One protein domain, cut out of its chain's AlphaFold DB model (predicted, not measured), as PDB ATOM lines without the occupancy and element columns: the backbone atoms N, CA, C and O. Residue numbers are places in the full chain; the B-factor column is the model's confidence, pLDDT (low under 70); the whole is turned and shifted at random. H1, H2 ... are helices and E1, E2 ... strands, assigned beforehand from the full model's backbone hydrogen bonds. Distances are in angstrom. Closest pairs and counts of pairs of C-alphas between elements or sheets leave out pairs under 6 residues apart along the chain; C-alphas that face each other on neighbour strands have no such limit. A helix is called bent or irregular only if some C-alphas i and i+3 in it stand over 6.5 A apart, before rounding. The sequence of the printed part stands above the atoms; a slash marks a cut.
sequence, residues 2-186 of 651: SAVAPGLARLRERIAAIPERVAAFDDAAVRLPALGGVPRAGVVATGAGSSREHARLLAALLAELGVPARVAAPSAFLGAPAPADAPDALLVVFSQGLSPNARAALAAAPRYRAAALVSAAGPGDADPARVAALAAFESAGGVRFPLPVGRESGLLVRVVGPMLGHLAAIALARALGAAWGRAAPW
ATOM      1  N   SER A   2      69.497 125.784 160.306       41.12
ATOM      2  CA  SER A   2      68.909 126.142 159.005       41.12
ATOM      3  C   SER A   2      68.142 124.942 158.437       41.12
ATOM      4  O   SER A   2      68.663 123.825 158.454       41.12
ATOM      5  N   ALA A   3      66.895 125.143 158.008       52.91
ATOM      6  CA  ALA A   3      66.052 124.077 157.476       52.91
ATOM      7  C   ALA A   3      66.644 123.550 156.158       52.91
ATOM      8  O   ALA A   3      66.862 124.312 155.218       52.91
ATOM      9  N   VAL A   4      66.921 122.245 156.087       58.78
ATOM     10  CA  VAL A   4      67.395 121.578 154.863       58.78
ATOM     11  C   VAL A   4      66.360 121.782 153.752       58.78
ATOM     12  O   VAL A   4      65.173 121.539 153.972       58.78
ATOM     13  N   ALA A   5      66.801 122.205 152.561       78.00
ATOM     14  CA  ALA A   5      65.915 122.397 151.415       78.00
ATOM     15  C   ALA A   5      65.095 121.112 151.133       78.00
ATOM     16  O   ALA A   5      65.673 120.017 151.116       78.00
ATOM     17  N   PRO A   6      63.773 121.200 150.884       82.81
ATOM     18  CA  PRO A   6      62.912 120.024 150.730       82.81
ATOM     19  C   PRO A   6      63.367 119.023 149.654       82.81
ATOM     20  O   PRO A   6      63.193 117.814 149.829       82.81
ATOM     21  N   GLY A   7      63.967 119.488 148.550       90.06
ATOM     22  CA  GLY A   7      64.482 118.594 147.510       90.06
ATOM     23  C   GLY A   7      65.728 117.815 147.932       90.06
ATOM     24  O   GLY A   7      65.837 116.641 147.580       90.06
ATOM     25  N   LEU A   8      66.621 118.404 148.737       92.00
ATOM     26  CA  LEU A   8      67.799 117.709 149.282       92.00
ATOM     27  C   LEU A   8      67.394 116.575 150.227       92.00
ATOM     28  O   LEU A   8      67.949 115.480 150.148       92.00
ATOM     29  N   ALA A   9      66.396 116.809 151.086       91.94
ATOM     30  CA  ALA A   9      65.855 115.769 151.961       91.94
ATOM     31  C   ALA A   9      65.294 114.591 151.149       91.94
ATOM     32  O   ALA A   9      65.671 113.442 151.377       91.94
ATOM     33  N   ARG A  10      64.488 114.887 150.122       93.06
ATOM     34  CA  ARG A  10      63.927 113.868 149.227       93.06
ATOM     35  C   ARG A  10      65.000 113.119 148.433       93.06
ATOM     36  O   ARG A  10      64.866 111.918 148.211       93.06
ATOM     37  N   LEU A  11      66.047 113.805 147.973       94.56
ATOM     38  CA  LEU A  11      67.162 113.164 147.272       94.56
ATOM     39  C   LEU A  11      67.896 112.189 148.200       94.56
ATOM     40  O   LEU A  11      68.141 111.051 147.806       94.56
ATOM     41  N   ARG A  12      68.173 112.605 149.441       94.88
ATOM     42  CA  ARG A  12      68.813 111.765 150.460       94.88
ATOM     43  C   ARG A  12      68.012 110.497 150.751       94.88
ATOM     44  O   ARG A  12      68.577 109.409 150.735       94.88
ATOM     45  N   GLU A  13      66.699 110.624 150.942       94.12
ATOM     46  CA  GLU A  13      65.797 109.475 151.125       94.12
ATOM     47  C   GLU A  13      65.856 108.505 149.938       94.12
ATOM     48  O   GLU A  13      65.939 107.291 150.119       94.12
ATOM     49  N   ARG A  14      65.858 109.032 148.707       94.31
ATOM     50  CA  ARG A  14      65.936 108.206 147.493       94.31
ATOM     51  C   ARG A  14      67.267 107.477 147.370       94.31
ATOM     52  O   ARG A  14      67.252 106.306 147.014       94.31
ATOM     53  N   ILE A  15      68.385 108.141 147.673       95.69
ATOM     54  CA  ILE A  15      69.719 107.517 147.675       95.69
ATOM     55  C   ILE A  15      69.767 106.387 148.708       95.69
ATOM     56  O   ILE A  15      70.165 105.272 148.370       95.69
ATOM     57  N   ALA A  16      69.277 106.636 149.926       94.94
ATOM     58  CA  ALA A  16      69.238 105.637 150.993       94.94
ATOM     59  C   ALA A  16      68.385 104.405 150.633       94.94
ATOM     60  O   ALA A  16      68.719 103.291 151.031       94.94
ATOM     61  N   ALA A  17      67.326 104.583 149.838       94.81
ATOM     62  CA  ALA A  17      66.445 103.498 149.412       94.81
ATOM     63  C   ALA A  17      67.007 102.627 148.266       94.81
ATOM     64  O   ALA A  17      66.448 101.561 147.995       94.81
ATOM     65  N   ILE A  18      68.079 103.041 147.572       95.88
ATOM     66  CA  ILE A  18      68.606 102.319 146.393       95.88
ATOM     67  C   ILE A  18      68.886 100.835 146.688       95.88
ATOM     68  O   ILE A  18      68.396 100.002 145.924       95.88
ATOM     69  N   PRO A  19      69.613 100.455 147.760       96.19
ATOM     70  CA  PRO A  19      69.944  99.051 147.996       96.19
ATOM     71  C   PRO A  19      68.713  98.162 148.191       96.19
ATOM     72  O   PRO A  19      68.683  97.043 147.691       96.19
ATOM     73  N   GLU A  20      67.681  98.653 148.879       94.69
ATOM     74  CA  GLU A  20      66.430  97.908 149.074       94.69
ATOM     75  C   GLU A  20      65.676  97.728 147.753       94.69
ATOM     76  O   GLU A  20      65.189  96.641 147.447       94.69
ATOM     77  N   ARG A  21      65.634  98.779 146.928       94.31
ATOM     78  CA  ARG A  21      64.999  98.743 145.603       94.31
ATOM     79  C   ARG A  21      65.724  97.795 144.655       94.31
ATOM     80  O   ARG A  21      65.070  97.063 143.919       94.31
ATOM     81  N   VAL A  22      67.054  97.782 144.707       95.31
ATOM     82  CA  VAL A  22      67.896  96.839 143.961       95.31
ATOM     83  C   VAL A  22      67.692  95.413 144.452       95.31
ATOM     84  O   VAL A  22      67.539  94.529 143.623       95.31
ATOM     85  N   ALA A  23      67.607  95.172 145.762       94.81
ATOM     86  CA  ALA A  23      67.337  93.837 146.300       94.81
ATOM     87  C   ALA A  23      65.967  93.281 145.869       94.81
ATOM     88  O   ALA A  23      65.812  92.067 145.757       94.81
ATOM     89  N   ALA A  24      64.994  94.159 145.601       93.00
ATOM     90  CA  ALA A  24      63.676  93.806 145.075       93.00
ATOM     91  C   ALA A  24      63.641  93.608 143.545       93.00
ATOM     92  O   ALA A  24      62.578  93.314 142.995       93.00
ATOM     93  N   PHE A  25      64.760  93.804 142.840       92.88
ATOM     94  CA  PHE A  25      64.843  93.549 141.405       92.88
ATOM     95  C   PHE A  25      64.792  92.043 141.124       92.88
ATOM     96  O   PHE A  25      65.633  91.284 141.603       92.88
ATOM     97  N   ASP A  26      63.824  91.628 140.310       88.50
ATOM     98  CA  ASP A  26      63.664  90.243 139.877       88.50
ATOM     99  C   ASP A  26      64.248  90.046 138.469       88.50
ATOM    100  O   ASP A  26      63.638  90.429 137.470       88.50
ATOM    101  N   ASP A  27      65.428  89.424 138.391       85.62
ATOM    102  CA  ASP A  27      66.093  89.073 137.125       85.62
ATOM    103  C   ASP A  27      65.215  88.138 136.267       85.62
ATOM    104  O   ASP A  27      65.205  88.231 135.041       85.62
ATOM    105  N   ALA A  28      64.395  87.282 136.893       81.88
ATOM    106  CA  ALA A  28      63.514  86.351 136.185       81.88
ATOM    107  C   ALA A  28      62.265  87.025 135.585       81.88
ATOM    108  O   ALA A  28      61.588  86.443 134.724       81.88
ATOM    109  N   ALA A  29      61.952  88.256 135.998       80.81
ATOM    110  CA  ALA A  29      60.895  89.058 135.387       80.81
ATOM    111  C   ALA A  29      61.301  89.604 134.004       80.81
ATOM    112  O   ALA A  29      60.440  90.041 133.234       80.81
ATOM    113  N   VAL A  30      62.591  89.554 133.657       81.44
ATOM    114  CA  VAL A  30      63.101  89.963 132.344       81.44
ATOM    115  C   VAL A  30      62.843  88.850 131.323       81.44
ATOM    116  O   VAL A  30      63.542  87.842 131.265       81.44
ATOM    117  N   ARG A  31      61.804  89.027 130.500       79.25
ATOM    118  CA  ARG A  31      61.307  88.025 129.538       79.25
ATOM    119  C   ARG A  31      61.268  88.532 128.103       79.25
ATOM    120  O   ARG A  31      60.437  89.357 127.755       79.25
ATOM    121  N   LEU A  32      62.092  87.991 127.217       86.75
ATOM    122  CA  LEU A  32      62.029  88.400 125.811       86.75
ATOM    123  C   LEU A  32      60.635  88.150 125.203       86.75
ATOM    124  O   LEU A  32      60.005  87.141 125.532       86.75
ATOM    125  N   PRO A  33      60.151  89.038 124.313       87.81
ATOM    126  CA  PRO A  33      58.963  88.741 123.524       87.81
ATOM    127  C   PRO A  33      59.184  87.480 122.686       87.81
ATOM    128  O   PRO A  33      60.321  87.100 122.404       87.81
ATOM    129  N   ALA A  34      58.102  86.822 122.272       84.81
ATOM    130  CA  ALA A  34      58.196  85.652 121.408       84.81
ATOM    131  C   ALA A  34      58.820  86.049 120.058       84.81
ATOM    132  O   ALA A  34      58.163  86.650 119.214       84.81
ATOM    133  N   LEU A  35      60.104  85.730 119.861       83.19
ATOM    134  CA  LEU A  35      60.847  86.180 118.679       83.19
ATOM    135  C   LEU A  35      60.569  85.322 117.434       83.19
ATOM    136  O   LEU A  35      60.769  85.785 116.313       83.19
ATOM    137  N   GLY A  36      60.132  84.065 117.596       78.94
ATOM    138  CA  GLY A  36      59.921  83.134 116.475       78.94
ATOM    139  C   GLY A  36      61.207  82.799 115.701       78.94
ATOM    140  O   GLY A  36      61.158  82.570 114.496       78.94
ATOM    141  N   GLY A  37      62.364  82.858 116.368       83.94
ATOM    142  CA  GLY A  37      63.702  82.729 115.778       83.94
ATOM    143  C   GLY A  37      64.594  83.929 116.103       83.94
ATOM    144  O   GLY A  37      64.117  84.925 116.639       83.94
ATOM    145  N   VAL A  38      65.887  83.827 115.794       86.69
ATOM    146  CA  VAL A  38      66.874  84.887 116.055       86.69
ATOM    147  C   VAL A  38      66.729  86.020 115.021       86.69
ATOM    148  O   VAL A  38      66.906  85.749 113.830       86.69
ATOM    149  N   PRO A  39      66.418  87.265 115.434       87.94
ATOM    150  CA  PRO A  39      66.372  88.435 114.546       87.94
ATOM    151  C   PRO A  39      67.718  88.660 113.832       87.94
ATOM    152  O   PRO A  39      68.741  88.787 114.501       87.94
ATOM    153  N   ARG A  40      67.783  88.736 112.493       85.69
ATOM    154  CA  ARG A  40      69.084  88.938 111.809       85.69
ATOM    155  C   ARG A  40      69.532  90.391 111.853       85.69
ATOM    156  O   ARG A  40      70.729  90.651 111.939       85.69
ATOM    157  N   ALA A  41      68.581  91.325 111.841       89.19
ATOM    158  CA  ALA A  41      68.858  92.753 111.987       89.19
ATOM    159  C   ALA A  41      69.228  93.160 113.427       89.19
ATOM    160  O   ALA A  41      69.619  94.302 113.668       89.19
ATOM    161  N   GLY A  42      69.146  92.234 114.387       95.00
ATOM    162  CA  GLY A  42      69.607  92.472 115.747       95.00
ATOM    163  C   GLY A  42      68.633  93.274 116.605       95.00
ATOM    164  O   GLY A  42      67.414  93.083 116.552       95.00
ATOM    165  N   VAL A  43      69.194  94.145 117.445       97.00
ATOM    166  CA  VAL A  43      68.466  94.902 118.469       97.00
ATOM    167  C   VAL A  43      68.573  96.404 118.219       97.00
ATOM    168  O   VAL A  43      69.661  96.963 118.094       97.00
ATOM    169  N   VAL A  44      67.430  97.086 118.215       96.81
ATOM    170  CA  VAL A  44      67.343  98.548 118.195       96.81
ATOM    171  C   VAL A  44      66.936  99.019 119.582       96.81
ATOM    172  O   VAL A  44      65.788  98.857 119.986       96.81
ATOM    173  N   ALA A  45      67.867  99.612 120.322       97.12
ATOM    174  CA  ALA A  45      67.602 100.156 121.647       97.12
ATOM    175  C   ALA A  45      67.332 101.668 121.577       97.12
ATOM    176  O   ALA A  45      67.955 102.389 120.796       97.12
ATOM    177  N   THR A  46      66.414 102.183 122.393       96.31
ATOM    178  CA  THR A  46      66.107 103.622 122.450       96.31
ATOM    179  C   THR A  46      65.705 104.068 123.852       96.31
ATOM    180  O   THR A  46      65.271 103.271 124.681       96.31
ATOM    181  N   GLY A  47      65.856 105.363 124.110       93.62
ATOM    182  CA  GLY A  47      65.493 106.027 125.355       93.62
ATOM    183  C   GLY A  47      65.798 107.523 125.291       93.62
ATOM    184  O   GLY A  47      66.473 108.001 124.375       93.62
ATOM    185  N   ALA A  48      65.305 108.277 126.274       88.44
ATOM    186  CA  ALA A  48      65.553 109.712 126.422       88.44
ATOM    187  C   ALA A  48      66.203 110.018 127.781       88.44
ATOM    188  O   ALA A  48      65.924 109.332 128.765       88.44
ATOM    189  N   GLY A  49      67.065 111.040 127.836       85.94
ATOM    190  CA  GLY A  49      67.799 111.403 129.055       85.94
ATOM    191  C   GLY A  49      68.631 110.236 129.596       85.94
ATOM    192  O   GLY A  49      69.312 109.554 128.826       85.94
ATOM    193  N   SER A  50      68.528 109.957 130.897       86.31
ATOM    194  CA  SER A  50      69.177 108.803 131.541       86.31
ATOM    195  C   SER A  50      68.768 107.453 130.940       86.31
ATOM    196  O   SER A  50      69.607 106.565 130.815       86.31
ATOM    197  N   SER A  51      67.532 107.303 130.450       92.00
ATOM    198  CA  SER A  51      67.100 106.066 129.781       92.00
ATOM    199  C   SER A  51      67.805 105.812 128.447       92.00
ATOM    200  O   SER A  51      67.893 104.667 128.006       92.00
ATOM    201  N   ARG A  52      68.357 106.851 127.804       92.75
ATOM    202  CA  ARG A  52      69.214 106.663 126.625       92.75
ATOM    203  C   ARG A  52      70.513 105.942 126.980       92.75
ATOM    204  O   ARG A  52      71.052 105.217 126.148       92.75
ATOM    205  N   GLU A  53      71.010 106.128 128.195       92.31
ATOM    206  CA  GLU A  53      72.250 105.493 128.625       92.31
ATOM    207  C   GLU A  53      72.048 104.010 128.939       92.31
ATOM    208  O   GLU A  53      72.914 103.208 128.616       92.31
ATOM    209  N   HIS A  54      70.863 103.608 129.412       95.12
ATOM    210  CA  HIS A  54      70.491 102.188 129.489       95.12
ATOM    211  C   HIS A  54      70.483 101.521 128.112       95.12
ATOM    212  O   HIS A  54      70.996 100.415 127.955       95.12
ATOM    213  N   ALA A  55      69.953 102.215 127.097       96.50
ATOM    214  CA  ALA A  55      69.970 101.737 125.717       96.50
ATOM    215  C   ALA A  55      71.400 101.595 125.164       96.50
ATOM    216  O   ALA A  55      71.691 100.624 124.466       96.50
ATOM    217  N   ARG A  56      72.300 102.532 125.498       95.31
ATOM    218  CA  ARG A  56      73.727 102.451 125.143       95.31
ATOM    219  C   ARG A  56      74.444 101.318 125.854       95.31
ATOM    220  O   ARG A  56      75.151 100.575 125.185       95.31
ATOM    221  N   LEU A  57      74.218 101.149 127.157       95.69
ATOM    222  CA  LEU A  57      74.779 100.030 127.904       95.69
ATOM    223  C   LEU A  57      74.331  98.700 127.295       95.69
ATOM    224  O   LEU A  57      75.170  97.852 127.024       95.69
ATOM    225  N   LEU A  58      73.031  98.532 127.020       96.88
ATOM    226  CA  LEU A  58      72.526  97.320 126.373       96.88
ATOM    227  C   LEU A  58      73.232  97.069 125.033       96.88
ATOM    228  O   LEU A  58      73.699  95.961 124.798       96.88
ATOM    229  N   ALA A  59      73.336  98.084 124.171       96.25
ATOM    230  CA  ALA A  59      73.993  97.937 122.875       96.25
ATOM    231  C   ALA A  59      75.486  97.580 122.999       96.25
ATOM    232  O   ALA A  59      75.950  96.707 122.270       96.25
ATOM    233  N   ALA A  60      76.212  98.196 123.939       94.94
ATOM    234  CA  ALA A  60      77.619  97.891 124.201       94.94
ATOM    235  C   ALA A  60      77.803  96.440 124.678       94.94
ATOM    236  O   ALA A  60      78.601  95.695 124.113       94.94
ATOM    237  N   LEU A  61      76.987  95.998 125.640       96.00
ATOM    238  CA  LEU A  61      77.035  94.621 126.135       96.00
ATOM    239  C   LEU A  61      76.665  93.606 125.051       96.00
ATOM    240  O   LEU A  61      77.264  92.542 124.984       96.00
ATOM    241  N   LEU A  62      75.704  93.915 124.179       96.12
ATOM    242  CA  LEU A  62      75.361  93.049 123.048       96.12
ATOM    243  C   LEU A  62      76.489  92.968 122.016       96.12
ATOM    244  O   LEU A  62      76.764  91.877 121.516       96.12
ATOM    245  N   ALA A  63      77.170  94.082 121.742       93.88
ATOM    246  CA  ALA A  63      78.320  94.105 120.844       93.88
ATOM    247  C   ALA A  63      79.449  93.188 121.347       93.88
ATOM    248  O   ALA A  63      80.005  92.426 120.559       93.88
ATOM    249  N   GLU A  64      79.718  93.168 122.656       92.38
ATOM    250  CA  GLU A  64      80.683  92.241 123.278       92.38
ATOM    251  C   GLU A  64      80.295  90.768 123.119       92.38
ATOM    252  O   GLU A  64      81.158  89.897 123.021       92.38
ATOM    253  N   LEU A  65      78.995  90.481 123.053       94.94
ATOM    254  CA  LEU A  65      78.468  89.138 122.801       94.94
ATOM    255  C   LEU A  65      78.421  88.794 121.304       94.94
ATOM    256  O   LEU A  65      78.015  87.688 120.944       94.94
ATOM    257  N   GLY A  66      78.811  89.719 120.421       94.44
ATOM    258  CA  GLY A  66      78.689  89.564 118.972       94.44
ATOM    259  C   GLY A  66      77.238  89.577 118.481       94.44
ATOM    260  O   GLY A  66      76.940  89.009 117.429       94.44
ATOM    261  N   VAL A  67      76.325  90.183 119.244       95.50
ATOM    262  CA  VAL A  67      74.926  90.385 118.858       95.50
ATOM    263  C   VAL A  67      74.798  91.764 118.201       95.50
ATOM    264  O   VAL A  67      75.125  92.764 118.843       95.50
ATOM    265  N   PRO A  68      74.316  91.863 116.945       95.56
ATOM    266  CA  PRO A  68      74.133  93.154 116.294       95.56
ATOM    267  C   PRO A  68      73.176  94.035 117.100       95.56
ATOM    268  O   PRO A  68      72.046  93.641 117.394       95.56
ATOM    269  N   ALA A  69      73.624  95.232 117.467       96.00
ATOM    270  CA  ALA A  69      72.821  96.172 118.227       96.00
ATOM    271  C   ALA A  69      73.140  97.615 117.835       96.00
ATOM    272  O   ALA A  69      74.288  97.961 117.556       96.00
ATOM    273  N   ARG A  70      72.120  98.474 117.840       95.44
ATOM    274  CA  ARG A  70      72.272  99.915 117.607       95.44
ATOM    275  C   ARG A  70      71.354 100.730 118.501       95.44
ATOM    276  O   ARG A  70      70.268 100.288 118.872       95.44
ATOM    277  N   VAL A  71      71.769 101.959 118.794       96.00
ATOM    278  CA  VAL A  71      70.966 102.918 119.560       96.00
ATOM    279  C   VAL A  71      70.300 103.911 118.617       96.00
ATOM    280  O   VAL A  71      70.978 104.598 117.856       96.00
ATOM    281  N   ALA A  72      68.977 104.025 118.692       93.69
ATOM    282  CA  ALA A  72      68.209 105.032 117.969       93.69
ATOM    283  C   ALA A  72      67.876 106.220 118.885       93.69
ATOM    284  O   ALA A  72      67.533 106.051 120.055       93.69
ATOM    285  N   ALA A  73      67.964 107.442 118.356       90.81
ATOM    286  CA  ALA A  73      67.469 108.622 119.059       90.81
ATOM    287  C   ALA A  73      65.925 108.649 119.035       90.81
ATOM    288  O   ALA A  73      65.345 108.229 118.036       90.81
ATOM    289  N   PRO A  74      65.244 109.200 120.060       88.00
ATOM    290  CA  PRO A  74      63.781 109.319 120.059       88.00
ATOM    291  C   PRO A  74      63.210 110.037 118.825       88.00
ATOM    292  O   PRO A  74      62.146 109.674 118.336       88.00
ATOM    293  N   SER A  75      63.944 111.010 118.274       87.44
ATOM    294  CA  SER A  75      63.554 111.730 117.056       87.44
ATOM    295  C   SER A  75      63.474 110.842 115.811       87.44
ATOM    296  O   SER A  75      62.707 111.152 114.907       87.44
ATOM    297  N   ALA A  76      64.190 109.713 115.768       89.00
ATOM    298  CA  ALA A  76      64.146 108.776 114.641       89.00
ATOM    299  C   ALA A  76      62.780 108.081 114.482       89.00
ATOM    300  O   ALA A  76      62.521 107.450 113.462       89.00
ATOM    301  N   PHE A  77      61.908 108.191 115.487       88.38
ATOM    302  CA  PHE A  77      60.570 107.601 115.492       88.38
ATOM    303  C   PHE A  77      59.472 108.620 115.134       88.38
ATOM    304  O   PHE A  77      58.296 108.260 115.087       88.38
ATOM    305  N   LEU A  78      59.834 109.882 114.868       85.06
ATOM    306  CA  LEU A  78      58.898 110.944 114.490       85.06
ATOM    307  C   LEU A  78      58.719 110.981 112.970       85.06
ATOM    308  O   LEU A  78      59.620 111.410 112.256       85.06
ATOM    309  N   GLY A  79      57.563 110.539 112.471       67.88
ATOM    310  CA  GLY A  79      57.131 110.725 111.073       67.88
ATOM    311  C   GLY A  79      57.950 110.008 109.987       67.88
ATOM    312  O   GLY A  79      57.454 109.839 108.877       67.88
ATOM    313  N   ALA A  80      59.162 109.542 110.287       66.00
ATOM    314  CA  ALA A  80      60.017 108.841 109.344       66.00
ATOM    315  C   ALA A  80      59.509 107.409 109.075       66.00
ATOM    316  O   ALA A  80      58.996 106.742 109.993       66.00
ATOM    317  N   PRO A  81      59.661 106.902 107.834       70.75
ATOM    318  CA  PRO A  81      59.502 105.480 107.563       70.75
ATOM    319  C   PRO A  81      60.498 104.689 108.416       70.75
ATOM    320  O   PRO A  81      61.614 105.142 108.677       70.75
ATOM    321  N   ALA A  82      60.077 103.515 108.895       72.81
ATOM    322  CA  ALA A  82      60.987 102.662 109.645       72.81
ATOM    323  C   ALA A  82      62.180 102.264 108.757       72.81
ATOM    324  O   ALA A  82      62.005 102.083 107.549       72.81
ATOM    325  N   PRO A  83      63.379 102.114 109.342       81.38
ATOM    326  CA  PRO A  83      64.510 101.504 108.658       81.38
ATOM    327  C   PRO A  83      64.113 100.184 107.981       81.38
ATOM    328  O   PRO A  83      63.298  99.437 108.521       81.38
ATOM    329  N   ALA A  84      64.682  99.889 106.809       84.75
ATOM    330  CA  ALA A  84      64.325  98.700 106.025       84.75
ATOM    331  C   ALA A  84      64.549  97.377 106.785       84.75
ATOM    332  O   ALA A  84      63.902  96.376 106.492       84.75
ATOM    333  N   ASP A  85      65.445  97.387 107.771       88.06
ATOM    334  CA  ASP A  85      65.779  96.265 108.645       88.06
ATOM    335  C   ASP A  85      64.817  96.109 109.844       88.06
ATOM    336  O   ASP A  85      64.840  95.080 110.516       88.06
ATOM    337  N   ALA A  86      63.942  97.090 110.109       88.38
ATOM    338  CA  ALA A  86      63.043  97.085 111.266       88.38
ATOM    339  C   ALA A  86      62.142  95.836 111.361       88.38
ATOM    340  O   ALA A  86      62.063  95.278 112.459       88.38
ATOM    341  N   PRO A  87      61.532  95.323 110.268       91.56
ATOM    342  CA  PRO A  87      60.689  94.126 110.330       91.56
ATOM    343  C   PRO A  87      61.411  92.853 110.799       91.56
ATOM    344  O   PRO A  87      60.744  91.886 111.155       91.56
ATOM    345  N   ASP A  88      62.749  92.841 110.816       93.06
ATOM    346  CA  ASP A  88      63.560  91.731 111.331       93.06
ATOM    347  C   ASP A  88      64.409  92.119 112.555       93.06
ATOM    348  O   ASP A  88      65.348  91.410 112.916       93.06
ATOM    349  N   ALA A  89      64.097  93.243 113.206       94.81
ATOM    350  CA  ALA A  89      64.786  93.720 114.404       94.81
ATOM    351  C   ALA A  89      63.880  93.678 115.645       94.81
ATOM    352  O   ALA A  89      62.662  93.851 115.560       94.81
ATOM    353  N   LEU A  90      64.493  93.503 116.821       96.06
ATOM    354  CA  LEU A  90      63.838  93.686 118.120       96.06
ATOM    355  C   LEU A  90      63.977  95.142 118.577       96.06
ATOM    356  O   LEU A  90      65.094  95.628 118.751       96.06
ATOM    357  N   LEU A  91      62.862  95.820 118.847       96.12
ATOM    358  CA  LEU A  91      62.869  97.145 119.469       96.12
ATOM    359  C   LEU A  91      62.897  97.026 121.000       96.12
ATOM    360  O   LEU A  91      62.026  96.392 121.585       96.12
ATOM    361  N   VAL A  92      63.844  97.682 121.667       97.31
ATOM    362  CA  VAL A  92      63.889  97.785 123.135       97.31
ATOM    363  C   VAL A  92      63.802  99.251 123.544       97.31
ATOM    364  O   VAL A  92      64.700 100.046 123.267       97.31
ATOM    365  N   VAL A  93      62.719  99.619 124.222       96.38
ATOM    366  CA  VAL A  93      62.469 100.985 124.691       96.38
ATOM    367  C   VAL A  93      62.724 101.069 126.190       96.38
ATOM    368  O   VAL A  93      62.037 100.431 126.982       96.38
ATOM    369  N   PHE A  94      63.669 101.909 126.596       95.88
ATOM    370  CA  PHE A  94      63.871 102.283 127.992       95.88
ATOM    371  C   PHE A  94      63.147 103.595 128.276       95.88
ATOM    372  O   PHE A  94      63.423 104.626 127.657       95.88
ATOM    373  N   SER A  95      62.223 103.579 129.234       92.75
ATOM    374  CA  SER A  95      61.630 104.806 129.760       92.75
ATOM    375  C   SER A  95      60.948 104.556 131.097       92.75
ATOM    376  O   SER A  95      59.756 104.268 131.144       92.75
ATOM    377  N   GLN A  96      61.669 104.801 132.189       87.25
ATOM    378  CA  GLN A  96      61.208 104.582 133.564       87.25
ATOM    379  C   GLN A  96      59.782 105.091 133.853       87.25
ATOM    380  O   GLN A  96      58.969 104.355 134.391       87.25
ATOM    381  N   GLY A  97      59.477 106.348 133.522       85.31
ATOM    382  CA  GLY A  97      58.169 106.969 133.781       85.31
ATOM    383  C   GLY A  97      57.294 107.101 132.538       85.31
ATOM    384  O   GLY A  97      56.433 107.972 132.516       85.31
ATOM    385  N   LEU A  98      57.589 106.339 131.478       87.69
ATOM    386  CA  LEU A  98      56.987 106.476 130.145       87.69
ATOM    387  C   LEU A  98      56.785 107.948 129.716       87.69
ATOM    388  O   LEU A  98      55.661 108.455 129.634       87.69
ATOM    389  N   SER A  99      57.907 108.644 129.495       85.88
ATOM    390  CA  SER A  99      57.907 110.045 129.049       85.88
ATOM    391  C   SER A  99      57.168 110.197 127.714       85.88
ATOM    392  O   SER A  99      57.153 109.242 126.932       85.88
ATOM    393  N   PRO A 100      56.595 111.371 127.389       83.12
ATOM    394  CA  PRO A 100      55.879 111.511 126.126       83.12
ATOM    395  C   PRO A 100      56.786 111.296 124.903       83.12
ATOM    396  O   PRO A 100      56.356 110.679 123.935       83.12
ATOM    397  N   ASN A 101      58.073 111.652 124.989       85.19
ATOM    398  CA  ASN A 101      59.060 111.371 123.939       85.19
ATOM    399  C   ASN A 101      59.296 109.868 123.709       85.19
ATOM    400  O   ASN A 101      59.574 109.454 122.585       85.19
ATOM    401  N   ALA A 102      59.147 109.028 124.738       88.12
ATOM    402  CA  ALA A 102      59.228 107.577 124.574       88.12
ATOM    403  C   ALA A 102      57.992 106.995 123.865       88.12
ATOM    404  O   ALA A 102      58.090 105.942 123.239       88.12
ATOM    405  N   ARG A 103      56.839 107.682 123.911       87.31
ATOM    406  CA  ARG A 103      55.588 107.207 123.294       87.31
ATOM    407  C   ARG A 103      55.695 107.107 121.769       87.31
ATOM    408  O   ARG A 103      55.088 106.212 121.196       87.31
ATOM    409  N   ALA A 104      56.518 107.943 121.126       86.88
ATOM    410  CA  ALA A 104      56.799 107.831 119.692       86.88
ATOM    411  C   ALA A 104      57.445 106.479 119.332       86.88
ATOM    412  O   ALA A 104      57.053 105.838 118.360       86.88
ATOM    413  N   ALA A 105      58.388 106.002 120.153       90.19
ATOM    414  CA  ALA A 105      58.999 104.691 119.958       90.19
ATOM    415  C   ALA A 105      58.002 103.546 120.206       90.19
ATOM    416  O   ALA A 105      57.987 102.586 119.442       90.19
ATOM    417  N   LEU A 106      57.126 103.666 121.214       91.19
ATOM    418  CA  LEU A 106      56.045 102.694 121.441       91.19
ATOM    419  C   LEU A 106      55.092 102.620 120.244       91.19
ATOM    420  O   LEU A 106      54.752 101.528 119.805       91.19
ATOM    421  N   ALA A 107      54.693 103.765 119.687       88.19
ATOM    422  CA  ALA A 107      53.810 103.817 118.524       88.19
ATOM    423  C   ALA A 107      54.441 103.180 117.272       88.19
ATOM    424  O   ALA A 107      53.732 102.708 116.386       88.19
ATOM    425  N   ALA A 108      55.774 103.136 117.199       90.00
ATOM    426  CA  ALA A 108      56.501 102.466 116.129       90.00
ATOM    427  C   ALA A 108      56.664 100.952 116.348       90.00
ATOM    428  O   ALA A 108      57.079 100.275 115.409       90.00
ATOM    429  N   ALA A 109      56.333 100.409 117.528       91.25
ATOM    430  CA  ALA A 109      56.496  98.990 117.856       91.25
ATOM    431  C   ALA A 109      55.910  98.017 116.811       91.25
ATOM    432  O   ALA A 109      56.615  97.069 116.473       91.25
ATOM    433  N   PRO A 110      54.724  98.259 116.205       91.25
ATOM    434  CA  PRO A 110      54.170  97.369 115.175       91.25
ATOM    435  C   PRO A 110      55.007  97.264 113.890       91.25
ATOM    436  O   PRO A 110      54.738  96.414 113.050       91.25
ATOM    437  N   ARG A 111      55.992  98.151 113.694       91.31
ATOM    438  CA  ARG A 111      56.899  98.135 112.532       91.31
ATOM    439  C   ARG A 111      58.096  97.204 112.732       91.31
ATOM    440  O   ARG A 111      58.867  97.004 111.798       91.31
ATOM    441  N   TYR A 112      58.279  96.706 113.950       93.38
ATOM    442  CA  TYR A 112      59.380  95.838 114.333       93.38
ATOM    443  C   TYR A 112      58.901  94.400 114.484       93.38
ATOM    444  O   TYR A 112      57.721  94.154 114.723       93.38
ATOM    445  N   ARG A 113      59.837  93.450 114.392       93.31
ATOM    446  CA  ARG A 113      59.542  92.020 114.573       93.31
ATOM    447  C   ARG A 113      58.894  91.740 115.926       93.31
ATOM    448  O   ARG A 113      57.980  90.931 116.038       93.31
ATOM    449  N   ALA A 114      59.426  92.388 116.954       94.69
ATOM    450  CA  ALA A 114      58.922  92.364 118.313       94.69
ATOM    451  C   ALA A 114      59.382  93.632 119.036       94.69
ATOM    452  O   ALA A 114      60.337  94.293 118.611       94.69
ATOM    453  N   ALA A 115      58.729  93.958 120.151       95.19
ATOM    454  CA  ALA A 115      59.096  95.111 120.954       95.19
ATOM    455  C   ALA A 115      59.033  94.818 122.453       95.19
ATOM    456  O   ALA A 115      58.153  94.102 122.932       95.19
ATOM    457  N   ALA A 116      59.962  95.417 123.190       96.00
ATOM    458  CA  ALA A 116      60.045  95.354 124.634       96.00
ATOM    459  C   ALA A 116      60.114  96.754 125.260       96.00
ATOM    460  O   ALA A 116      60.766  97.649 124.720       96.00
ATOM    461  N   LEU A 117      59.478  96.937 126.417       95.38
ATOM    462  CA  LEU A 117      59.469  98.187 127.180       95.38
ATOM    463  C   LEU A 117      60.013  97.966 128.593       95.38
ATOM    464  O   LEU A 117      59.397  97.262 129.383       95.38
ATOM    465  N   VAL A 118      61.101  98.643 128.950       94.75
ATOM    466  CA  VAL A 118      61.626  98.711 130.322       94.75
ATOM    467  C   VAL A 118      61.074  99.961 131.007       94.75
ATOM    468  O   VAL A 118      61.427 101.088 130.637       94.75
ATOM    469  N   SER A 119      60.187  99.783 131.991       92.38
ATOM    470  CA  SER A 119      59.470 100.901 132.614       92.38
ATOM    471  C   SER A 119      58.943 100.575 134.012       92.38
ATOM    472  O   SER A 119      58.555  99.450 134.300       92.38
ATOM    473  N   ALA A 120      58.868 101.584 134.879       89.19
ATOM    474  CA  ALA A 120      58.106 101.514 136.127       89.19
ATOM    475  C   ALA A 120      56.612 101.830 135.912       89.19
ATOM    476  O   ALA A 120      55.814 101.641 136.828       89.19
ATOM    477  N   ALA A 121      56.232 102.311 134.721       87.88
ATOM    478  CA  ALA A 121      54.842 102.560 134.370       87.88
ATOM    479  C   ALA A 121      54.022 101.263 134.351       87.88
ATOM    480  O   ALA A 121      54.512 100.201 133.942       87.88
ATOM    481  N   GLY A 122      52.760 101.362 134.752       85.75
ATOM    482  CA  GLY A 122      51.836 100.242 134.816       85.75
ATOM    483  C   GLY A 122      50.367 100.663 134.747       85.75
ATOM    484  O   GLY A 122      50.055 101.852 134.718       85.75
ATOM    485  N   PRO A 123      49.439  99.692 134.763       79.62
ATOM    486  CA  PRO A 123      48.000  99.951 134.637       79.62
ATOM    487  C   PRO A 123      47.408 100.844 135.740       79.62
ATOM    488  O   PRO A 123      46.372 101.461 135.533       79.62
ATOM    489  N   GLY A 124      48.062 100.923 136.906       78.06
ATOM    490  CA  GLY A 124      47.655 101.767 138.037       78.06
ATOM    491  C   GLY A 124      48.233 103.189 138.026       78.06
ATOM    492  O   GLY A 124      48.208 103.856 139.059       78.06
ATOM    493  N   ASP A 125      48.819 103.645 136.915       82.06
ATOM    494  CA  ASP A 125      49.335 105.012 136.792       82.06
ATOM    495  C   ASP A 125      48.216 106.068 136.813       82.06
ATOM    496  O   ASP A 125      47.158 105.897 136.216       82.06
ATOM    497  N   ALA A 126      48.492 107.219 137.434       81.56
ATOM    498  CA  ALA A 126      47.537 108.328 137.528       81.56
ATOM    499  C   ALA A 126      47.383 109.151 136.229       81.56
ATOM    500  O   ALA A 126      46.495 109.993 136.157       81.56
ATOM    501  N   ASP A 127      48.259 108.962 135.234       83.75
ATOM    502  CA  ASP A 127      48.203 109.642 133.930       83.75
ATOM    503  C   ASP A 127      47.432 108.765 132.921       83.75
ATOM    504  O   ASP A 127      47.980 107.751 132.469       83.75
ATOM    505  N   PRO A 128      46.204 109.142 132.511       86.12
ATOM    506  CA  PRO A 128      45.400 108.341 131.588       86.12
ATOM    507  C   PRO A 128      46.068 108.132 130.226       86.12
ATOM    508  O   PRO A 128      45.935 107.065 129.631       86.12
ATOM    509  N   ALA A 129      46.832 109.114 129.737       84.44
ATOM    510  CA  ALA A 129      47.525 109.000 128.456       84.44
ATOM    511  C   ALA A 129      48.673 107.986 128.531       84.44
ATOM    512  O   ALA A 129      48.966 107.293 127.554       84.44
ATOM    513  N   ARG A 130      49.315 107.867 129.700       87.69
ATOM    514  CA  ARG A 130      50.323 106.832 129.957       87.69
ATOM    515  C   ARG A 130      49.699 105.441 129.964       87.69
ATOM    516  O   ARG A 130      50.233 104.549 129.307       87.69
ATOM    517  N   VAL A 131      48.581 105.278 130.670       89.50
ATOM    518  CA  VAL A 131      47.847 104.005 130.739       89.50
ATOM    519  C   VAL A 131      47.370 103.585 129.348       89.50
ATOM    520  O   VAL A 131      47.601 102.449 128.945       89.50
ATOM    521  N   ALA A 132      46.801 104.511 128.573       89.81
ATOM    522  CA  ALA A 132      46.350 104.247 127.208       89.81
ATOM    523  C   ALA A 132      47.502 103.841 126.274       89.81
ATOM    524  O   ALA A 132      47.388 102.855 125.545       89.81
ATOM    525  N   ALA A 133      48.633 104.555 126.318       89.88
ATOM    526  CA  ALA A 133      49.806 104.216 125.511       89.88
ATOM    527  C   ALA A 133      50.375 102.834 125.871       89.88
ATOM    528  O   ALA A 133      50.791 102.088 124.984       89.88
ATOM    529  N   LEU A 134      50.375 102.484 127.160       91.94
ATOM    530  CA  LEU A 134      50.811 101.171 127.620       91.94
ATOM    531  C   LEU A 134      49.870 100.061 127.137       91.94
ATOM    532  O   LEU A 134      50.337  99.080 126.565       91.94
ATOM    533  N   ALA A 135      48.559 100.244 127.302       91.81
ATOM    534  CA  ALA A 135      47.565  99.275 126.848       91.81
ATOM    535  C   ALA A 135      47.639  99.051 125.328       91.81
ATOM    536  O   ALA A 135      47.565  97.912 124.868       91.81
ATOM    537  N   ALA A 136      47.843 100.119 124.548       91.81
ATOM    538  CA  ALA A 136      48.020 100.025 123.100       91.81
ATOM    539  C   ALA A 136      49.290  99.242 122.721       91.81
ATOM    540  O   ALA A 136      49.249  98.395 121.830       91.81
ATOM    541  N   PHE A 137      50.402  99.488 123.420       93.44
ATOM    542  CA  PHE A 137      51.659  98.765 123.215       93.44
ATOM    543  C   PHE A 137      51.528  97.268 123.526       93.44
ATOM    544  O   PHE A 137      51.935  96.438 122.714       93.44
ATOM    545  N   GLU A 138      50.925  96.918 124.664       92.88
ATOM    546  CA  GLU A 138      50.712  95.521 125.065       92.88
ATOM    547  C   GLU A 138      49.721  94.812 124.120       92.88
ATOM    548  O   GLU A 138      49.968  93.682 123.696       92.88
ATOM    549  N   SER A 139      48.656  95.497 123.680       91.50
ATOM    550  CA  SER A 139      47.690  94.960 122.700       91.50
ATOM    551  C   SER A 139      48.312  94.691 121.326       91.50
ATOM    552  O   SER A 139      47.851  93.811 120.602       91.50
ATOM    553  N   ALA A 140      49.371  95.420 120.966       89.81
ATOM    554  CA  ALA A 140      50.139  95.196 119.743       89.81
ATOM    555  C   ALA A 140      51.190  94.073 119.875       89.81
ATOM    556  O   ALA A 140      52.027  93.912 118.989       89.81
ATOM    557  N   GLY A 141      51.180  93.310 120.975       90.19
ATOM    558  CA  GLY A 141      52.136  92.228 121.234       90.19
ATOM    559  C   GLY A 141      53.453  92.687 121.869       90.19
ATOM    560  O   GLY A 141      54.391  91.896 121.976       90.19
ATOM    561  N   GLY A 142      53.544  93.950 122.295       93.06
ATOM    562  CA  GLY A 142      54.687  94.459 123.044       93.06
ATOM    563  C   GLY A 142      54.783  93.835 124.438       93.06
ATOM    564  O   GLY A 142      53.778  93.656 125.124       93.06
ATOM    565  N   VAL A 143      56.001  93.524 124.886       93.81
ATOM    566  CA  VAL A 143      56.248  92.940 126.216       93.81
ATOM    567  C   VAL A 143      56.856  93.974 127.155       93.81
ATOM    568  O   VAL A 143      57.822  94.654 126.817       93.81
ATOM    569  N   ARG A 144      56.302  94.104 128.361       91.88
ATOM    570  CA  ARG A 144      56.791  95.049 129.370       91.88
ATOM    571  C   ARG A 144      57.627  94.361 130.448       91.88
ATOM    572  O   ARG A 144      57.229  93.340 130.998       91.88
ATOM    573  N   PHE A 145      58.722  95.017 130.821       90.62
ATOM    574  CA  PHE A 145      59.539  94.740 131.998       90.62
ATOM    575  C   PHE A 145      59.257  95.774 133.085       90.62
ATOM    576  O   PHE A 145      59.691  96.926 132.951       90.62
ATOM    577  N   PRO A 146      58.511  95.399 134.140       88.62
ATOM    578  CA  PRO A 146      58.227  96.298 135.246       88.62
ATOM    579  C   PRO A 146      59.489  96.545 136.079       88.62
ATOM    580  O   PRO A 146      60.164  95.603 136.487       88.62
ATOM    581  N   LEU A 147      59.786  97.810 136.381       88.62
ATOM    582  CA  LEU A 147      60.849  98.180 137.318       88.62
ATOM    583  C   LEU A 147      60.275  98.548 138.701       88.62
ATOM    584  O   LEU A 147      59.370  99.387 138.767       88.62
ATOM    585  N   PRO A 148      60.833  98.033 139.816       84.50
ATOM    586  CA  PRO A 148      60.334  98.282 141.174       84.50
ATOM    587  C   PRO A 148      60.773  99.647 141.742       84.50
ATOM    588  O   PRO A 148      61.222  99.753 142.882       84.50
ATOM    589  N   VAL A 149      60.661 100.720 140.956       78.12
ATOM    590  CA  VAL A 149      61.232 102.032 141.309       78.12
ATOM    591  C   VAL A 149      60.372 102.817 142.307       78.12
ATOM    592  O   VAL A 149      60.897 103.524 143.164       78.12
ATOM    593  N   GLY A 150      59.044 102.727 142.189       71.19
ATOM    594  CA  GLY A 150      58.128 103.700 142.795       71.19
ATOM    595  C   GLY A 150      58.144 105.062 142.074       71.19
ATOM    596  O   GLY A 150      58.660 105.195 140.962       71.19
ATOM    597  N   ARG A 151      57.546 106.097 142.684       67.81
ATOM    598  CA  ARG A 151      57.392 107.428 142.064       67.81
ATOM    599  C   ARG A 151      58.630 108.307 142.285       67.81
ATOM    600  O   ARG A 151      58.837 108.848 143.367       67.81
ATOM    601  N   GLU A 152      59.411 108.529 141.226       76.50
ATOM    602  CA  GLU A 152      60.617 109.382 141.253       76.50
ATOM    603  C   GLU A 152      60.435 110.800 140.672       76.50
ATOM    604  O   GLU A 152      61.400 111.550 140.529       76.50
ATOM    605  N   SER A 153      59.212 111.237 140.367       75.31
ATOM    606  CA  SER A 153      58.977 112.592 139.838       75.31
ATOM    607  C   SER A 153      59.382 113.707 140.822       75.31
ATOM    608  O   SER A 153      59.384 113.501 142.039       75.31
ATOM    609  N   GLY A 154      59.671 114.904 140.299       79.44
ATOM    610  CA  GLY A 154      59.813 116.131 141.096       79.44
ATOM    611  C   GLY A 154      61.224 116.476 141.581       79.44
ATOM    612  O   GLY A 154      61.344 117.388 142.386       79.44
ATOM    613  N   LEU A 155      62.256 115.767 141.118       88.12
ATOM    614  CA  LEU A 155      63.663 116.178 141.210       88.12
ATOM    615  C   LEU A 155      64.263 116.140 139.799       88.12
ATOM    616  O   LEU A 155      63.838 115.293 139.004       88.12
ATOM    617  N   LEU A 156      65.223 117.025 139.504       86.44
ATOM    618  CA  LEU A 156      65.937 117.020 138.220       86.44
ATOM    619  C   LEU A 156      66.731 115.721 138.058       86.44
ATOM    620  O   LEU A 156      66.518 114.970 137.108       86.44
ATOM    621  N   VAL A 157      67.581 115.420 139.042       89.06
ATOM    622  CA  VAL A 157      68.384 114.197 139.069       89.06
ATOM    623  C   VAL A 157      67.576 113.007 139.594       89.06
ATOM    624  O   VAL A 157      66.875 113.089 140.610       89.06
ATOM    625  N   ARG A 158      67.696 111.866 138.908       89.50
ATOM    626  CA  ARG A 158      67.132 110.573 139.334       89.50
ATOM    627  C   ARG A 158      68.236 109.629 139.788       89.50
ATOM    628  O   ARG A 158      69.344 109.658 139.249       89.50
ATOM    629  N   VAL A 159      67.939 108.779 140.770       91.88
ATOM    630  CA  VAL A 159      68.969 107.941 141.413       91.88
ATOM    631  C   VAL A 159      68.563 106.478 141.567       91.88
ATOM    632  O   VAL A 159      69.418 105.613 141.434       91.88
ATOM    633  N   VAL A 160      67.277 106.171 141.752       92.94
ATOM    634  CA  VAL A 160      66.773 104.792 141.861       92.94
ATOM    635  C   VAL A 160      66.464 104.207 140.482       92.94
ATOM    636  O   VAL A 160      66.876 103.093 140.164       92.94
ATOM    637  N   GLY A 161      65.750 104.954 139.635       91.25
ATOM    638  CA  GLY A 161      65.391 104.515 138.287       91.25
ATOM    639  C   GLY A 161      66.590 104.168 137.414       91.25
ATOM    640  O   GLY A 161      66.583 103.098 136.805       91.25
ATOM    641  N   PRO A 162      67.626 105.026 137.359       91.44
ATOM    642  CA  PRO A 162      68.865 104.721 136.658       91.44
ATOM    643  C   PRO A 162      69.516 103.402 137.091       91.44
ATOM    644  O   PRO A 162      69.779 102.572 136.225       91.44
ATOM    645  N   MET A 163      69.653 103.150 138.396       93.50
ATOM    646  CA  MET A 163      70.218 101.902 138.932       93.50
ATOM    647  C   MET A 163      69.465 100.656 138.454       93.50
ATOM    648  O   MET A 163      70.056  99.701 137.949       93.50
ATOM    649  N   LEU A 164      68.133 100.678 138.562       94.06
ATOM    650  CA  LEU A 164      67.291  99.556 138.141       94.06
ATOM    651  C   LEU A 164      67.266  99.381 136.616       94.06
ATOM    652  O   LEU A 164      67.188  98.258 136.125       94.06
ATOM    653  N   GLY A 165      67.372 100.474 135.856       94.06
ATOM    654  CA  GLY A 165      67.492 100.418 134.400       94.06
ATOM    655  C   GLY A 165      68.813  99.798 133.930       94.06
ATOM    656  O   GLY A 165      68.803  99.035 132.965       94.06
ATOM    657  N   HIS A 166      69.927 100.050 134.629       94.50
ATOM    658  CA  HIS A 166      71.209  99.393 134.352       94.50
ATOM    659  C   HIS A 166      71.130  97.883 134.615       94.50
ATOM    660  O   HIS A 166      71.536  97.097 133.761       94.50
ATOM    661  N   LEU A 167      70.531  97.467 135.736       94.88
ATOM    662  CA  LEU A 167      70.291  96.046 136.017       94.88
ATOM    663  C   LEU A 167      69.425  95.381 134.944       94.88
ATOM    664  O   LEU A 167      69.773  94.307 134.456       94.88
ATOM    665  N   ALA A 168      68.353  96.048 134.509       95.00
ATOM    666  CA  ALA A 168      67.516  95.558 133.418       95.00
ATOM    667  C   ALA A 168      68.285  95.440 132.093       95.00
ATOM    668  O   ALA A 168      68.097  94.466 131.369       95.00
ATOM    669  N   ALA A 169      69.177  96.384 131.776       95.88
ATOM    670  CA  ALA A 169      70.026  96.299 130.588       95.88
ATOM    671  C   ALA A 169      71.002  95.109 130.656       95.88
ATOM    672  O   ALA A 169      71.151  94.394 129.666       95.88
ATOM    673  N   ILE A 170      71.613  94.846 131.818       95.56
ATOM    674  CA  ILE A 170      72.513  93.695 132.025       95.56
ATOM    675  C   ILE A 170      71.751  92.369 131.886       95.56
ATOM    676  O   ILE A 170      72.210  91.452 131.198       95.56
ATOM    677  N   ALA A 171      70.572  92.277 132.504       94.62
ATOM    678  CA  ALA A 171      69.685  91.121 132.407       94.62
ATOM    679  C   ALA A 171      69.238  90.864 130.957       94.62
ATOM    680  O   ALA A 171      69.319  89.740 130.457       94.62
ATOM    681  N   LEU A 172      68.844  91.925 130.242       95.38
ATOM    682  CA  LEU A 172      68.457  91.846 128.835       95.38
ATOM    683  C   LEU A 172      69.611  91.414 127.940       95.38
ATOM    684  O   LEU A 172      69.405  90.562 127.079       95.38
ATOM    685  N   ALA A 173      70.815  91.948 128.152       95.94
ATOM    686  CA  ALA A 173      71.996  91.542 127.396       95.94
ATOM    687  C   ALA A 173      72.268  90.040 127.554       95.94
ATOM    688  O   ALA A 173      72.505  89.354 126.563       95.94
ATOM    689  N   ARG A 174      72.146  89.503 128.777       94.31
ATOM    690  CA  ARG A 174      72.272  88.059 129.039       94.31
ATOM    691  C   ARG A 174      71.194  87.241 128.328       94.31
ATOM    692  O   ARG A 174      71.519  86.251 127.678       94.31
ATOM    693  N   ALA A 175      69.930  87.649 128.435       92.56
ATOM    694  CA  ALA A 175      68.815  86.942 127.803       92.56
ATOM    695  C   ALA A 175      68.930  86.939 126.269       92.56
ATOM    696  O   ALA A 175      68.719  85.912 125.624       92.56
ATOM    697  N   LEU A 176      69.304  88.078 125.681       94.44
ATOM    698  CA  LEU A 176      69.496  88.232 124.238       94.44
ATOM    699  C   LEU A 176      70.740  87.492 123.749       94.44
ATOM    700  O   LEU A 176      70.666  86.797 122.743       94.44
ATOM    701  N   GLY A 177      71.851  87.554 124.482       94.56
ATOM    702  CA  GLY A 177      73.025  86.731 124.205       94.56
ATOM    703  C   GLY A 177      72.664  85.250 124.136       94.56
ATOM    704  O   GLY A 177      72.939  84.596 123.132       94.56
ATOM    705  N   ALA A 178      71.952  84.743 125.148       92.31
ATOM    706  CA  ALA A 178      71.504  83.352 125.185       92.31
ATOM    707  C   ALA A 178      70.607  82.994 123.988       92.31
ATOM    708  O   ALA A 178      70.787  81.933 123.392       92.31
ATOM    709  N   ALA A 179      69.704  83.892 123.579       91.69
ATOM    710  CA  ALA A 179      68.884  83.702 122.382       91.69
ATOM    711  C   ALA A 179      69.723  83.602 121.091       91.69
ATOM    712  O   ALA A 179      69.340  82.883 120.173       91.69
ATOM    713  N   TRP A 180      70.887  84.256 121.037       93.75
ATOM    714  CA  TRP A 180      71.875  84.142 119.953       93.75
ATOM    715  C   TRP A 180      72.897  83.007 120.151       93.75
ATOM    716  O   TRP A 180      73.837  82.885 119.364       93.75
ATOM    717  N   GLY A 181      72.758  82.180 121.192       94.50
ATOM    718  CA  GLY A 181      73.724  81.124 121.514       94.50
ATOM    719  C   GLY A 181      75.064  81.653 122.038       94.50
ATOM    720  O   GLY A 181      76.100  81.009 121.872       94.50
ATOM    721  N   ARG A 182      75.067  82.844 122.642       95.50
ATOM    722  CA  ARG A 182      76.246  83.535 123.176       95.50
ATOM    723  C   ARG A 182      76.132  83.642 124.694       95.50
ATOM    724  O   ARG A 182      75.198  84.245 125.216       95.50
ATOM    725  N   ALA A 183      77.076  83.046 125.414       93.44
ATOM    726  CA  ALA A 183      77.131  83.160 126.868       93.44
ATOM    727  C   ALA A 183      77.787  84.485 127.271       93.44
ATOM    728  O   ALA A 183      78.807  84.870 126.701       93.44
ATOM    729  N   ALA A 184      77.216  85.166 128.265       93.19
ATOM    730  CA  ALA A 184      77.839  86.356 128.821       93.19
ATOM    731  C   ALA A 184      79.136  86.001 129.564       93.19
ATOM    732  O   ALA A 184      79.126  85.048 130.346       93.19
ATOM    733  N   PRO A 185      80.233  86.757 129.370       90.38
ATOM    734  CA  PRO A 185      81.485  86.512 130.081       90.38
ATOM    735  C   PRO A 185      81.433  86.970 131.549       90.38
ATOM    736  O   PRO A 185      82.332  86.655 132.321       90.38
ATOM    737  N   TRP A 186      80.380  87.690 131.955       90.19
ATOM    738  CA  TRP A 186      80.117  88.083 133.341       90.19
ATOM    739  C   TRP A 186      79.009  87.222 133.975       90.19
ATOM    740  O   TRP A 186      78.043  86.851 133.298       90.19
TER     741      TRP A 186
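What this domain is: This is residues 2 to 186 of the 651 residues of the protein "Creatininase family protein" of Deltaproteobacteria bacterium (UniProt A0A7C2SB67). A twisted sheet of five parallel strands is the core, with helices over both faces: H2 and H6 side by side over one, H4 over the other, H3 and H5 next to H4. At one end H1 reaches on beyond the start of H6 as a kinked arm, touching H6 with residues 14 to 22 alone, and adds to the length. The printed part has 185 residues, with six named helices and five named strands in the order H1 E1 H2 E2 H3 E3 H4 E4 H5 E5 H6. The sheet's order is E2 E1 E3 E4 E5, and the class is mixed, helices and strands. The whole is compact, with a radius of gyration of the C-alphas of 16.6 A, yet elongated in outline, spanning 60 by 39 by 25 A.

How they stand to each other: H1, residues 6 to 23, is not on the sheet; it has a kink of 36 degrees near residue 17 and is irregular, with C-alphas 16 and 19 lying 7.3 A apart. E1, residues 43 to 47, is an inner strand. H2, residues 50 to 64, is on the sheet at a height of 7.6 A and runs along E1, at 6 degrees on the local plane. E2, residues 69 to 72, is an edge strand parallel to E1, with N 70 and O 43 2.9 A apart. H3, residues 74 to 77, only grazes the sheet. E3, residues 90 to 94, is parallel to E1 on the side away from E2, with N 44 and O 90 2.8 A apart. H4, residues 100 to 107, is on the face opposite to H2, at a height of 9.2 A. H4 touches H3, the closest C-alphas being those of Phe 77 and Ala 105, 5.6 A apart. E4, residues 114 to 119, is parallel to E3, with N 93 and O 116 2.8 A apart. H5, residues 128 to 139, grazes the sheet with residues 134 to 138 and touches H4 at a shallow tilt of 23 degrees, the same way, closest at the C-alphas of Leu 106 and Phe 137, 6.1 A. E5, residues 143 to 146, is the other edge strand, parallel to E4, with N 117 and O 143 2.8 A apart. H6, residues 160 to 179, is on the same face as H2, at a height of 9.0 A. H6 touches H2 at a shallow tilt of 27 degrees, the same way, closest at the C-alphas of Leu 58 and Ala 169, 5.0 A. H6 also touches H1, at 29 degrees and the same way, closest at the C-alphas of Ile 18 and Val 160, 5.5 A. The strand-helix-strand units, two parallel neighbour strands with a helix between, are E1, H2, E2; E3, H4, E4; and E4, H5, E5; E2, H3, E3 is a split one, with E1 between its strands; each crossover is right-handed. Every O i to N i+4 pair is within hydrogen-bond range in H5 and H6; the figures are 12 of 14 in H1, 10 of 11 in H2 and 2 of 4 in H4, and H3 is too short for such a pair.

Where its parts are: H1 begins at C-alpha 6, (62.912, 120.024, 150.730), and measures 26.9 A. H2 measures 21.8 A, H5 16.2 A, and E4, the longest strand, 16.7 A. H6, the longest helix, measures 28.8 A and ends at C-alpha 179, (68.884, 83.702, 122.382).

The domain as a whole: The C-alphas farthest apart are those of Ser 2 and Gly 37, 61.5 A. The printed part has no cut. The links H1 to E1, H3 to E3 and E5 to H6 are long. The mean pLDDT of the printed part is 89.3; residues 2 to 4, 79 to 80 and 151 are under 70.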